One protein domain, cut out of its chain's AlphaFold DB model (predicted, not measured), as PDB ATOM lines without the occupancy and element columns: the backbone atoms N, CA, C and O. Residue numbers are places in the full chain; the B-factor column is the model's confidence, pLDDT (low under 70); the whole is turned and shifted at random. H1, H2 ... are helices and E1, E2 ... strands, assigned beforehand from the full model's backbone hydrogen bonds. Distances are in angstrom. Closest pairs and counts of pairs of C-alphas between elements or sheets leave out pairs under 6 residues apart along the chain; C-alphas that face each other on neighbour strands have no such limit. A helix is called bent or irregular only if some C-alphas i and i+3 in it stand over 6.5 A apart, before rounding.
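AT A GLANCE: This is residues 5 to 97 of the 97 residues of an uncharacterized protein of Arsenicicoccus sp. oral taxon 190 (UniProt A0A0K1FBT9). Three helices are joined in an elongated body: the bent H1 is in the middle, with H2 packed along one side of it, nearly antiparallel, and the long H3 packed on H1a on another side, slanting away from H2. A small two-stranded hairpin, E1 and E2, sits at one end by H1b and the start of H2, while residues 87 to 97, of which 87 to 95 belong to H3, stick out. The printed part has 93 residues, with three named helices and two named strands in the order H1, E1, E2, H2, H3; the sheet, E1 - E2, is antiparallel and the class is mostly helix. It is only just compact, close to loose, with a radius of gyration of the C-alphas of 14.3 A and spans of 44 by 28 by 19 A.

HOW THE PARTS SIT: Start at the sheet, where E1, residues 32 to 34, and E2, residues 38 to 41, form a hairpin of antiparallel neighbours at 122 degrees. Look there for N 38 and O 34, 2.9 A apart, and N 34 and O 38, 3.2 A apart, both within hydrogen-bond range. Next find H2, residues 43 to 61: its closest C-alpha to E1 is that of Asn 46, 7.0 A from that of Gln 32. H1, residues 5 to 28, was assigned as one helix by its hydrogen bonds but is bent, with C-alphas 18 and 21 lying 6.6 A apart; its arms H1a, residues 5 to 18, and H1b, residues 21 to 28, stand at a shallow tilt of 27 degrees. H2 touches H1b with residues 43 to 50 alone, opposite ways at a tilt of 38 degrees, only just steep; the closest C-alphas, of Ala 26 and Pro 43, are 4.0 A apart. H2 also touches H1a, opposite ways at a shallow tilt of 16 degrees, with the C-alphas of Ser 12 and Ala 57 closest at 4.2 A. H3, residues 69 to 95, touches H1a the same way at a steep tilt of 38 degrees, with the C-alphas of Phe 10 and Phe 75 closest at 4.4 A. H3 is apart from H2 and from H1b. In H1a, H1b, H2 and H3 every O i to N i+4 pair is within hydrogen-bond range.

IN THESE COORDINATES: Find C-alpha 5 at (31.302, -21.398, 27.400); from there H1a runs 19.9 A to C-alpha 18, and H1b covers 10.5 A. E1 is 6.3 A long and E2 5.9 A. H2 begins at C-alpha 43, (38.925, 11.051, 32.394), and is 26.8 A long. H3 runs 38.8 A to C-alpha 95 at (34.371, 3.118, 56.194).

THE WHOLE: The two C-alphas farthest apart are those of Gly 67 and Gly 97, at 46.3 A. The printed part has no cut and no long link. The model's mean pLDDT is 93.8 over the printed part, and residues 95 to 97 are under 70.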
ATOM      1  N   ARG A   5      32.233 -22.429  27.891       95.31
ATOM      2  CA  ARG A   5      31.302 -21.398  27.400       95.31
ATOM      3  C   ARG A   5      30.584 -20.644  28.521       95.31
ATOM      4  O   ARG A   5      30.414 -19.436  28.405       95.31
ATOM      5  N   LEU A   6      30.211 -21.316  29.613       97.19
ATOM      6  CA  LEU A   6      29.601 -20.650  30.771       97.19
ATOM      7  C   LEU A   6      30.599 -19.718  31.455       97.19
ATOM      8  O   LEU A   6      30.239 -18.598  31.805       97.19
ATOM      9  N   LEU A   7      31.860 -20.146  31.573       97.00
ATOM     10  CA  LEU A   7      32.924 -19.293  32.103       97.00
ATOM     11  C   LEU A   7      33.149 -18.065  31.212       97.00
ATOM     12  O   LEU A   7      33.212 -16.951  31.717       97.00
ATOM     13  N   ARG A   8      33.197 -18.244  29.884       97.62
ATOM     14  CA  ARG A   8      33.286 -17.116  28.941       97.62
ATOM     15  C   ARG A   8      32.113 -16.150  29.092       97.62
ATOM     16  O   ARG A   8      32.336 -14.948  29.173       97.62
ATOM     17  N   ALA A   9      30.883 -16.657  29.171       98.12
ATOM     18  CA  ALA A   9      29.707 -15.818  29.370       98.12
ATOM     19  C   ALA A   9      29.790 -15.019  30.679       98.12
ATOM     20  O   ALA A   9      29.596 -13.807  30.662       98.12
ATOM     21  N   PHE A  10      30.173 -15.671  31.780       98.38
ATOM     22  CA  PHE A  10      30.412 -15.016  33.064       98.38
ATOM     23  C   PHE A  10      31.490 -13.925  32.974       98.38
ATOM     24  O   PHE A  10      31.235 -12.782  33.343       98.38
ATOM     25  N   CYS A  11      32.668 -14.235  32.424       98.31
ATOM     26  CA  CYS A  11      33.760 -13.272  32.268       98.31
ATOM     27  C   CYS A  11      33.381 -12.093  31.360       98.31
ATOM     28  O   CYS A  11      33.759 -10.962  31.643       98.31
ATOM     29  N   SER A  12      32.610 -12.333  30.296       98.38
ATOM     30  CA  SER A  12      32.074 -11.258  29.456       98.38
ATOM     31  C   SER A  12      31.170 -10.317  30.264       98.38
ATOM     32  O   SER A  12      31.308  -9.101  30.154       98.38
ATOM     33  N   GLY A  13      30.323 -10.867  31.142       98.44
ATOM     34  CA  GLY A  13      29.498 -10.085  32.067       98.44
ATOM     35  C   GLY A  13      30.318  -9.247  33.049       98.44
ATOM     36  O   GLY A  13      30.036  -8.065  33.227       98.44
ATOM     37  N   VAL A  14      31.372  -9.828  33.630       98.56
ATOM     38  CA  VAL A  14      32.308  -9.117  34.521       98.56
ATOM     39  C   VAL A  14      32.956  -7.925  33.812       98.56
ATOM     40  O   VAL A  14      32.951  -6.816  34.338       98.56
ATOM     41  N   LEU A  15      33.476  -8.132  32.600       98.44
ATOM     42  CA  LEU A  15      34.115  -7.072  31.818       98.44
ATOM     43  C   LEU A  15      33.117  -5.967  31.441       98.44
ATOM     44  O   LEU A  15      33.421  -4.785  31.582       98.44
ATOM     45  N   ALA A  16      31.903  -6.332  31.020       98.19
ATOM     46  CA  ALA A  16      30.857  -5.360  30.707       98.19
ATOM     47  C   ALA A  16      30.471  -4.512  31.934       98.19
ATOM     48  O   ALA A  16      30.352  -3.290  31.832       98.19
ATOM     49  N   ALA A  17      30.332  -5.141  33.104       97.94
ATOM     50  CA  ALA A  17      30.058  -4.433  34.351       97.94
ATOM     51  C   ALA A  17      31.202  -3.482  34.727       97.94
ATOM     52  O   ALA A  17      30.941  -2.328  35.056       97.94
ATOM     53  N   ASN A  18      32.456  -3.922  34.591       97.31
ATOM     54  CA  ASN A  18      33.628  -3.098  34.885       97.31
ATOM     55  C   ASN A  18      33.749  -1.876  33.962       97.31
ATOM     56  O   ASN A  18      34.161  -0.808  34.397       97.31
ATOM     57  N   ALA A  19      33.336  -1.980  32.695       97.88
ATOM     58  CA  ALA A  19      33.372  -0.842  31.776       97.88
ATOM     59  C   ALA A  19      32.481   0.336  32.227       97.88
ATOM     60  O   ALA A  19      32.814   1.492  31.970       97.88
ATOM     61  N   THR A  20      31.364   0.053  32.903       95.81
ATOM     62  CA  THR A  20      30.302   1.033  33.192       95.81
ATOM     63  C   THR A  20      30.733   2.173  34.128       95.81
ATOM     64  O   THR A  20      30.611   3.331  33.720       95.81
ATOM     65  N   PRO A  21      31.264   1.924  35.345       94.50
ATOM     66  CA  PRO A  21      31.654   3.010  36.244       94.50
ATOM     67  C   PRO A  21      32.821   3.837  35.678       94.50
ATOM     68  O   PRO A  21      32.818   5.060  35.786       94.50
ATOM     69  N   HIS A  22      33.751   3.213  34.947       96.81
ATOM     70  CA  HIS A  22      34.828   3.938  34.267       96.81
ATOM     71  C   HIS A  22      34.327   4.808  33.108       96.81
ATOM     72  O   HIS A  22      34.813   5.923  32.923       96.81
ATOM     73  N   ALA A  23      33.331   4.349  32.348       97.38
ATOM     74  CA  ALA A  23      32.691   5.182  31.335       97.38
ATOM     75  C   ALA A  23      31.998   6.394  31.977       97.38
ATOM     76  O   ALA A  23      32.164   7.515  31.500       97.38
ATOM     77  N   TYR A  24      31.289   6.191  33.093       96.62
ATOM     78  CA  TYR A  24      30.696   7.284  33.864       96.62
ATOM     79  C   TYR A  24      31.760   8.285  34.332       96.62
ATOM     80  O   TYR A  24      31.646   9.473  34.030       96.62
ATOM     81  N   ALA A  25      32.834   7.817  34.976       96.00
ATOM     82  CA  ALA A  25      33.920   8.672  35.455       96.00
ATOM     83  C   ALA A  25      34.575   9.483  34.325       96.00
ATOM     84  O   ALA A  25      34.874  10.663  34.498       96.00
ATOM     85  N   ALA A  26      34.746   8.879  33.145       97.44
ATOM     86  CA  ALA A  26      35.246   9.573  31.965       97.44
ATOM     87  C   ALA A  26      34.313  10.700  31.491       97.44
ATOM     88  O   ALA A  26      34.794  11.768  31.122       97.44
ATOM     89  N   VAL A  27      32.996  10.474  31.519       98.19
ATOM     90  CA  VAL A  27      31.987  11.456  31.089       98.19
ATOM     91  C   VAL A  27      31.864  12.611  32.080       98.19
ATOM     92  O   VAL A  27      31.817  13.765  31.663       98.19
ATOM     93  N   VAL A  28      31.822  12.324  33.384       97.12
ATOM     94  CA  VAL A  28      31.589  13.348  34.418       97.12
ATOM     95  C   VAL A  28      32.864  14.029  34.920       97.12
ATOM     96  O   VAL A  28      32.795  14.919  35.762       97.12
ATOM     97  N   GLY A  29      34.037  13.622  34.429       95.38
ATOM     98  CA  GLY A  29      35.308  14.205  34.852       95.38
ATOM     99  C   GLY A  29      35.853  13.663  36.180       95.38
ATOM    100  O   GLY A  29      36.736  14.283  36.767       95.38
ATOM    101  N   ALA A  30      35.340  12.531  36.670       92.94
ATOM    102  CA  ALA A  30      35.741  11.946  37.946       92.94
ATOM    103  C   ALA A  30      37.010  11.082  37.827       92.94
ATOM    104  O   ALA A  30      37.410  10.636  36.744       92.94
ATOM    105  N   THR A  31      37.641  10.820  38.972       93.38
ATOM    106  CA  THR A  31      38.755   9.872  39.085       93.38
ATOM    107  C   THR A  31      38.278   8.517  39.575       93.38
ATOM    108  O   THR A  31      37.394   8.449  40.423       93.38
ATOM    109  N   GLN A  32      38.909   7.443  39.102       91.19
ATOM    110  CA  GLN A  32      38.621   6.087  39.571       91.19
ATOM    111  C   GLN A  32      39.897   5.240  39.555       91.19
ATOM    112  O   GLN A  32      40.839   5.528  38.816       91.19
ATOM    113  N   LEU A  33      39.962   4.195  40.380       92.00
ATOM    114  CA  LEU A  33      41.106   3.286  40.396       92.00
ATOM    115  C   LEU A  33      41.174   2.479  39.094       92.00
ATOM    116  O   LEU A  33      40.291   1.671  38.831       92.00
ATOM    117  N   THR A  34      42.254   2.626  38.323       92.31
ATOM    118  CA  THR A  34      42.553   1.728  37.194       92.31
ATOM    119  C   THR A  34      43.911   1.051  37.379       92.31
ATOM    120  O   THR A  34      44.793   1.619  38.031       92.31
ATOM    121  N   PRO A  35      44.147  -0.115  36.755       90.81
ATOM    122  CA  PRO A  35      45.482  -0.713  36.698       90.81
ATOM    123  C   PRO A  35      46.494   0.120  35.900       90.81
ATOM    124  O   PRO A  35      47.694  -0.083  36.041       90.81
ATOM    125  N   LEU A  36      46.023   1.039  35.051       93.00
ATOM    126  CA  LEU A  36      46.869   1.816  34.144       93.00
ATOM    127  C   LEU A  36      47.560   2.994  34.845       93.00
ATOM    128  O   LEU A  36      48.702   3.303  34.523       93.00
ATOM    129  N   ALA A  37      46.873   3.662  35.781       92.56
ATOM    130  CA  ALA A  37      47.402   4.853  36.463       92.56
ATOM    131  C   ALA A  37      47.023   4.959  37.957       92.56
ATOM    132  O   ALA A  37      47.240   5.994  38.593       92.56
ATOM    133  N   GLY A  38      46.461   3.902  38.551       91.19
ATOM    134  CA  GLY A  38      46.109   3.861  39.971       91.19
ATOM    135  C   GLY A  38      44.886   4.718  40.327       91.19
ATOM    136  O   GLY A  38      44.028   4.988  39.485       91.19
ATOM    137  N   ARG A  39      44.777   5.135  41.598       88.25
ATOM    138  CA  ARG A  39      43.594   5.843  42.147       88.25
ATOM    139  C   ARG A  39      43.333   7.219  41.521       88.25
ATOM    140  O   ARG A  39      42.205   7.689  41.543       88.25
ATOM    141  N   ARG A  40      44.357   7.855  40.946       90.50
ATOM    142  CA  ARG A  40      44.269   9.196  40.335       90.50
ATOM    143  C   ARG A  40      44.018   9.150  38.825       90.50
ATOM    144  O   ARG A  40      44.357  10.097  38.120       90.50
ATOM    145  N   SER A  41      43.474   8.046  38.309       92.94
ATOM    146  CA  SER A  41      43.196   7.933  36.876       92.94
ATOM    147  C   SER A  41      42.120   8.940  36.491       92.94
ATOM    148  O   SER A  41      40.989   8.835  36.959       92.94
ATOM    149  N   GLY A  42      42.492   9.923  35.671       94.38
ATOM    150  CA  GLY A  42      41.585  10.952  35.172       94.38
ATOM    151  C   GLY A  42      40.731  10.486  33.985       94.38
ATOM    152  O   GLY A  42      40.798   9.318  33.582       94.38
ATOM    153  N   PRO A  43      39.966  11.401  33.364       97.12
ATOM    154  CA  PRO A  43      38.925  11.051  32.394       97.12
ATOM    155  C   PRO A  43      39.421  10.245  31.189       97.12
ATOM    156  O   PRO A  43      38.804   9.253  30.812       97.12
ATOM    157  N   ALA A  44      40.581  10.604  30.629       97.75
ATOM    158  CA  ALA A  44      41.160   9.900  29.483       97.75
ATOM    159  C   ALA A  44      41.571   8.453  29.814       97.75
ATOM    160  O   ALA A  44      41.344   7.540  29.022       97.75
ATOM    161  N   VAL A  45      42.142   8.225  31.002       97.69
ATOM    162  CA  VAL A  45      42.549   6.882  31.444       97.69
ATOM    163  C   VAL A  45      41.317   6.023  31.729       97.69
ATOM    164  O   VAL A  45      41.281   4.858  31.338       97.69
ATOM    165  N   ASN A  46      40.282   6.607  32.336       97.56
ATOM    166  CA  ASN A  46      38.999   5.941  32.539       97.56
ATOM    167  C   ASN A  46      38.319   5.577  31.210       97.56
ATOM    168  O   ASN A  46      37.857   4.449  31.064       97.56
ATOM    169  N   ALA A  47      38.332   6.468  30.214       98.12
ATOM    170  CA  ALA A  47      37.783   6.187  28.884       98.12
ATOM    171  C   ALA A  47      38.518   5.029  28.191       98.12
ATOM    172  O   ALA A  47      37.887   4.124  27.636       98.12
ATOM    173  N   LEU A  48      39.855   5.026  28.256       98.25
ATOM    174  CA  LEU A  48      40.674   3.946  27.712       98.25
ATOM    175  C   LEU A  48      40.370   2.619  28.414       98.25
ATOM    176  O   LEU A  48      40.140   1.604  27.759       98.25
ATOM    177  N   TRP A  49      40.324   2.626  29.744       98.19
ATOM    178  CA  TRP A  49      40.074   1.421  30.526       98.19
ATOM    179  C   TRP A  49      38.652   0.874  30.326       98.19
ATOM    180  O   TRP A  49      38.478  -0.336  30.149       98.19
ATOM    181  N   ALA A  50      37.643   1.747  30.257       98.12
ATOM    182  CA  ALA A  50      36.279   1.377  29.889       98.12
ATOM    183  C   ALA A  50      36.231   0.723  28.500       98.12
ATOM    184  O   ALA A  50      35.626  -0.336  28.332       98.12
ATOM    185  N   SER A  51      36.939   1.301  27.522       98.38
ATOM    186  CA  SER A  51      37.014   0.768  26.157       98.38
ATOM    187  C   SER A  51      37.657  -0.617  26.114       98.38
ATOM    188  O   SER A  51      37.131  -1.518  25.464       98.38
ATOM    189  N   LEU A  52      38.759  -0.829  26.841       98.38
ATOM    190  CA  LEU A  52      39.422  -2.134  26.920       98.38
ATOM    191  C   LEU A  52      38.502  -3.209  27.511       98.38
ATOM    192  O   LEU A  52      38.432  -4.317  26.980       98.38
ATOM    193  N   ASN A  53      37.752  -2.876  28.564       98.44
ATOM    194  CA  ASN A  53      36.786  -3.794  29.166       98.44
ATOM    195  C   ASN A  53      35.616  -4.093  28.217       98.44
ATOM    196  O   ASN A  53      35.264  -5.258  28.036       98.44
ATOM    197  N   ALA A  54      35.057  -3.082  27.548       98.44
ATOM    198  CA  ALA A  54      33.974  -3.270  26.584       98.44
ATOM    199  C   ALA A  54      34.409  -4.137  25.389       98.44
ATOM    200  O   ALA A  54      33.734  -5.107  25.036       98.44
ATOM    201  N   LEU A  55      35.573  -3.847  24.798       98.56
ATOM    202  CA  LEU A  55      36.136  -4.642  23.704       98.56
ATOM    203  C   LEU A  55      36.469  -6.069  24.156       98.56
ATOM    204  O   LEU A  55      36.196  -7.024  23.426       98.56
ATOM    205  N   GLY A  56      36.996  -6.231  25.371       98.31
ATOM    206  CA  GLY A  56      37.226  -7.536  25.983       98.31
ATOM    207  C   GLY A  56      35.931  -8.331  26.156       98.31
ATOM    208  O   GLY A  56      35.875  -9.501  25.775       98.31
ATOM    209  N   ALA A  57      34.864  -7.698  26.652       98.25
ATOM    210  CA  ALA A  57      33.554  -8.326  26.807       98.25
ATOM    211  C   ALA A  57      33.016  -8.846  25.466       98.25
ATOM    212  O   ALA A  57      32.569  -9.995  25.393       98.25
ATOM    213  N   VAL A  58      33.127  -8.040  24.401       98.25
ATOM    214  CA  VAL A  58      32.741  -8.419  23.031       98.25
ATOM    215  C   VAL A  58      33.593  -9.578  22.512       98.25
ATOM    216  O   VAL A  58      33.057 -10.562  21.998       98.25
ATOM    217  N   ALA A  59      34.918  -9.506  22.664       98.25
ATOM    218  CA  ALA A  59      35.832 -10.542  22.192       98.25
ATOM    219  C   ALA A  59      35.581 -11.896  22.879       98.25
ATOM    220  O   ALA A  59      35.556 -12.934  22.214       98.25
ATOM    221  N   VAL A  60      35.339 -11.888  24.194       97.81
ATOM    222  CA  VAL A  60      35.019 -13.095  24.972       97.81
ATOM    223  C   VAL A  60      33.639 -13.652  24.605       97.81
ATOM    224  O   VAL A  60      33.478 -14.876  24.584       97.81
ATOM    225  N   ALA A  61      32.673 -12.785  24.280       97.06
ATOM    226  CA  ALA A  61      31.308 -13.172  23.919       97.06
ATOM    227  C   ALA A  61      31.155 -13.727  22.494       97.06
ATOM    228  O   ALA A  61      30.202 -14.457  22.242       97.06
ATOM    229  N   ARG A  62      32.078 -13.430  21.567       95.94
ATOM    230  CA  ARG A  62      31.967 -13.826  20.147       95.94
ATOM    231  C   ARG A  62      31.555 -15.283  19.870       95.94
ATOM    232  O   ARG A  62      30.760 -15.478  18.959       95.94
ATOM    233  N   PRO A  63      32.081 -16.306  20.569       95.06
ATOM    234  CA  PRO A  63      31.737 -17.702  20.298       95.06
ATOM    235  C   PRO A  63      30.568 -18.225  21.150       95.06
ATOM    236  O   PRO A  63      30.367 -19.440  21.218       95.06
ATOM    237  N   LEU A  64      29.861 -17.349  21.871       96.19
ATOM    238  CA  LEU A  64      28.702 -17.727  22.674       96.19
ATOM    239  C   LEU A  64      27.476 -17.948  21.789       96.19
ATOM    240  O   LEU A  64      27.337 -17.364  20.718       96.19
ATOM    241  N   ASP A  65      26.581 -18.798  22.273       96.19
ATOM    242  CA  ASP A  65      25.312 -19.081  21.618       96.19
ATOM    243  C   ASP A  65      24.235 -18.129  22.167       96.19
ATOM    244  O   ASP A  65      23.895 -18.225  23.353       96.19
ATOM    245  N   PRO A  66      23.670 -17.221  21.346       92.12
ATOM    246  CA  PRO A  66      22.628 -16.302  21.797       92.12
ATOM    247  C   PRO A  66      21.344 -17.025  22.241       92.12
ATOM    248  O   PRO A  66      20.588 -16.478  23.051       92.12
ATOM    249  N   GLY A  67      21.103 -18.252  21.764       95.69
ATOM    250  CA  GLY A  67      19.960 -19.090  22.126       95.69
ATOM    251  C   GLY A  67      20.086 -19.762  23.496       95.69
ATOM    252  O   GLY A  67      19.067 -20.025  24.143       95.69
ATOM    253  N   ASP A  68      21.301 -19.935  24.020       97.12
ATOM    254  CA  ASP A  68      21.546 -20.675  25.260       97.12
ATOM    255  C   ASP A  68      21.187 -19.857  26.517       97.12
ATOM    256  O   ASP A  68      21.862 -18.902  26.919       97.12
ATOM    257  N   ALA A  69      20.112 -20.274  27.193       97.31
ATOM    258  CA  ALA A  69      19.635 -19.646  28.421       97.31
ATOM    259  C   ALA A  69      20.653 -19.692  29.569       97.31
ATOM    260  O   ALA A  69      20.733 -18.734  30.342       97.31
ATOM    261  N   ARG A  70      21.454 -20.760  29.672       97.06
ATOM    262  CA  ARG A  70      22.461 -20.902  30.729       97.06
ATOM    263  C   ARG A  70      23.614 -19.930  30.514       97.06
ATOM    264  O   ARG A  70      24.084 -19.335  31.478       97.06
ATOM    265  N   GLN A  71      24.033 -19.708  29.266       97.50
ATOM    266  CA  GLN A  71      25.043 -18.693  28.942       97.50
ATOM    267  C   GLN A  71      24.526 -17.283  29.254       97.50
ATOM    268  O   GLN A  71      25.225 -16.510  29.909       97.50
ATOM    269  N   ARG A  72      23.273 -16.959  28.900       97.19
ATOM    270  CA  ARG A  72      22.661 -15.668  29.276       97.19
ATOM    271  C   ARG A  72      22.595 -15.469  30.793       97.19
ATOM    272  O   ARG A  72      22.868 -14.374  31.278       97.19
ATOM    273  N   GLN A  73      22.235 -16.508  31.547       98.12
ATOM    274  CA  GLN A  73      22.232 -16.463  33.012       98.12
ATOM    275  C   GLN A  73      23.645 -16.294  33.580       98.12
ATOM    276  O   GLN A  73      23.834 -15.471  34.470       98.12
ATOM    277  N   ALA A  74      24.641 -16.997  33.036       98.00
ATOM    278  CA  ALA A  74      26.035 -16.860  33.449       98.00
ATOM    279  C   ALA A  74      26.577 -15.442  33.203       98.00
ATOM    280  O   ALA A  74      27.224 -14.884  34.083       98.00
ATOM    281  N   PHE A  75      26.251 -14.821  32.064       98.25
ATOM    282  CA  PHE A  75      26.566 -13.412  31.804       98.25
ATOM    283  C   PHE A  75      25.961 -12.484  32.864       98.25
ATOM    284  O   PHE A  75      26.677 -11.691  33.472       98.25
ATOM    285  N   LYS A  76      24.657 -12.623  33.142       98.38
ATOM    286  CA  LYS A  76      23.971 -11.830  34.177       98.38
ATOM    287  C   LYS A  76      24.576 -12.050  35.566       98.38
ATOM    288  O   LYS A  76      24.717 -11.091  36.316       98.38
ATOM    289  N   ALA A  77      24.970 -13.282  35.890       98.25
ATOM    290  CA  ALA A  77      25.661 -13.600  37.135       98.25
ATOM    291  C   ALA A  77      27.042 -12.929  37.216       98.25
ATOM    292  O   ALA A  77      27.406 -12.440  38.279       98.25
ATOM    293  N   GLY A  78      27.780 -12.846  36.106       98.31
ATOM    294  CA  GLY A  78      29.039 -12.097  36.026       98.31
ATOM    295  C   GLY A  78      28.850 -10.603  36.269       98.31
ATOM    296  O   GLY A  78      29.579 -10.016  37.065       98.31
ATOM    297  N   VAL A  79      27.822 -10.009  35.653       98.50
ATOM    298  CA  VAL A  79      27.454  -8.603  35.883       98.50
ATOM    299  C   VAL A  79      27.109  -8.362  37.352       98.50
ATOM    300  O   VAL A  79      27.690  -7.485  37.986       98.50
ATOM    301  N   ALA A  80      26.190  -9.157  37.904       98.06
ATOM    302  CA  ALA A  80      25.735  -9.008  39.282       98.06
ATOM    303  C   ALA A  80      26.864  -9.248  40.293       98.06
ATOM    304  O   ALA A  80      26.997  -8.493  41.254       98.06
ATOM    305  N   GLY A  81      27.698 -10.265  40.063       97.81
ATOM    306  CA  GLY A  81      28.835 -10.584  40.921       97.81
ATOM    307  C   GLY A  81      29.863  -9.459  40.954       97.81
ATOM    308  O   GLY A  81      30.293  -9.067  42.036       97.81
ATOM    309  N   PHE A  82      30.208  -8.889  39.795       96.56
ATOM    310  CA  PHE A  82      31.158  -7.779  39.745       96.56
ATOM    311  C   PHE A  82      30.581  -6.496  40.349       96.56
ATOM    312  O   PHE A  82      31.250  -5.867  41.157       96.56
ATOM    313  N   ALA A  83      29.328  -6.146  40.041       94.56
ATOM    314  CA  ALA A  83      28.679  -4.978  40.638       94.56
ATOM    315  C   ALA A  83      28.594  -5.088  42.171       94.56
ATOM    316  O   ALA A  83      28.902  -4.134  42.877       94.56
ATOM    317  N   THR A  84      28.241  -6.273  42.685       95.31
ATOM    318  CA  THR A  84      28.224  -6.548  44.132       95.31
ATOM    319  C   THR A  84      29.615  -6.382  44.732       95.31
ATOM    320  O   THR A  84      29.763  -5.726  45.757       95.31
ATOM    321  N   TRP A  85      30.646  -6.939  44.087       92.25
ATOM    322  CA  TRP A  85      32.029  -6.774  44.528       92.25
ATOM    323  C   TRP A  85      32.447  -5.300  44.572       92.25
ATOM    324  O   TRP A  85      32.991  -4.868  45.583       92.25
ATOM    325  N   THR A  86      32.162  -4.525  43.521       88.75
ATOM    326  CA  THR A  86      32.482  -3.092  43.460       88.75
ATOM    327  C   THR A  86      31.838  -2.337  44.616       88.75
ATOM    328  O   THR A  86      32.559  -1.707  45.385       88.75
ATOM    329  N   LEU A  87      30.523  -2.491  44.807       89.94
ATOM    330  CA  LEU A  87      29.787  -1.833  45.891       89.94
ATOM    331  C   LEU A  87      30.345  -2.196  47.271       89.94
ATOM    332  O   LEU A  87      30.521  -1.322  48.111       89.94
ATOM    333  N   LEU A  88      30.655  -3.476  47.504       89.88
ATOM    334  CA  LEU A  88      31.253  -3.916  48.766       89.88
ATOM    335  C   LEU A  88      32.664  -3.351  48.961       89.88
ATOM    336  O   LEU A  88      33.009  -2.952  50.066       89.88
ATOM    337  N   SER A  89      33.481  -3.313  47.907       83.88
ATOM    338  CA  SER A  89      34.851  -2.799  47.987       83.88
ATOM    339  C   SER A  89      34.897  -1.294  48.247       83.88
ATOM    340  O   SER A  89      35.731  -0.838  49.027       83.88
ATOM    341  N   GLU A  90      33.981  -0.539  47.638       81.06
ATOM    342  CA  GLU A  90      33.814   0.894  47.881       81.06
ATOM    343  C   GLU A  90      33.317   1.122  49.305       81.06
ATOM    344  O   GLU A  90      33.958   1.847  50.052       81.06
ATOM    345  N   TRP A  91      32.280   0.394  49.732       82.69
ATOM    346  CA  TRP A  91      31.757   0.488  51.094       82.69
ATOM    347  C   TRP A  91      32.813   0.205  52.167       82.69
ATOM    348  O   TRP A  91      32.921   0.962  53.124       82.69
ATOM    349  N   VAL A  92      33.626  -0.846  52.009       81.31
ATOM    350  CA  VAL A  92      34.727  -1.125  52.949       81.31
ATOM    351  C   VAL A  92      35.762   0.002  52.932       81.31
ATOM    352  O   VAL A  92      36.218   0.421  53.987       81.31
ATOM    353  N   THR A  93      36.114   0.523  51.754       74.12
ATOM    354  CA  THR A  93      37.130   1.583  51.644       74.12
ATOM    355  C   THR A  93      36.651   2.911  52.235       74.12
ATOM    356  O   THR A  93      37.452   3.624  52.832       74.12
ATOM    357  N   ASP A  94      35.367   3.231  52.087       73.00
ATOM    358  CA  ASP A  94      34.761   4.468  52.587       73.00
ATOM    359  C   ASP A  94      34.509   4.439  54.105       73.00
ATOM    360  O   ASP A  94      34.358   5.492  54.714       73.00
ATOM    361  N   LEU A  95      34.464   3.257  54.733       63.84
ATOM    362  CA  LEU A  95      34.371   3.118  56.194       63.84
ATOM    363  C   LEU A  95      35.719   3.277  56.913       63.84
ATOM    364  O   LEU A  95      35.737   3.590  58.103       63.84
ATOM    365  N   ASP A  96      36.825   3.046  56.205       52.91
ATOM    366  CA  ASP A  96      38.191   3.133  56.736       52.91
ATOM    367  C   ASP A  96      38.835   4.527  56.528       52.91
ATOM    368  O   ASP A  96      40.015   4.713  56.850       52.91
ATOM    369  N   GLY A  97      38.097   5.498  55.968       47.94
ATOM    370  CA  GLY A  97      38.537   6.877  55.690       47.94
ATOM    371  C   GLY A  97      37.759   7.930  56.469       47.94
ATOM    372  O   GLY A  97      38.383   8.965  56.797       47.94
TER     373      GLY A  97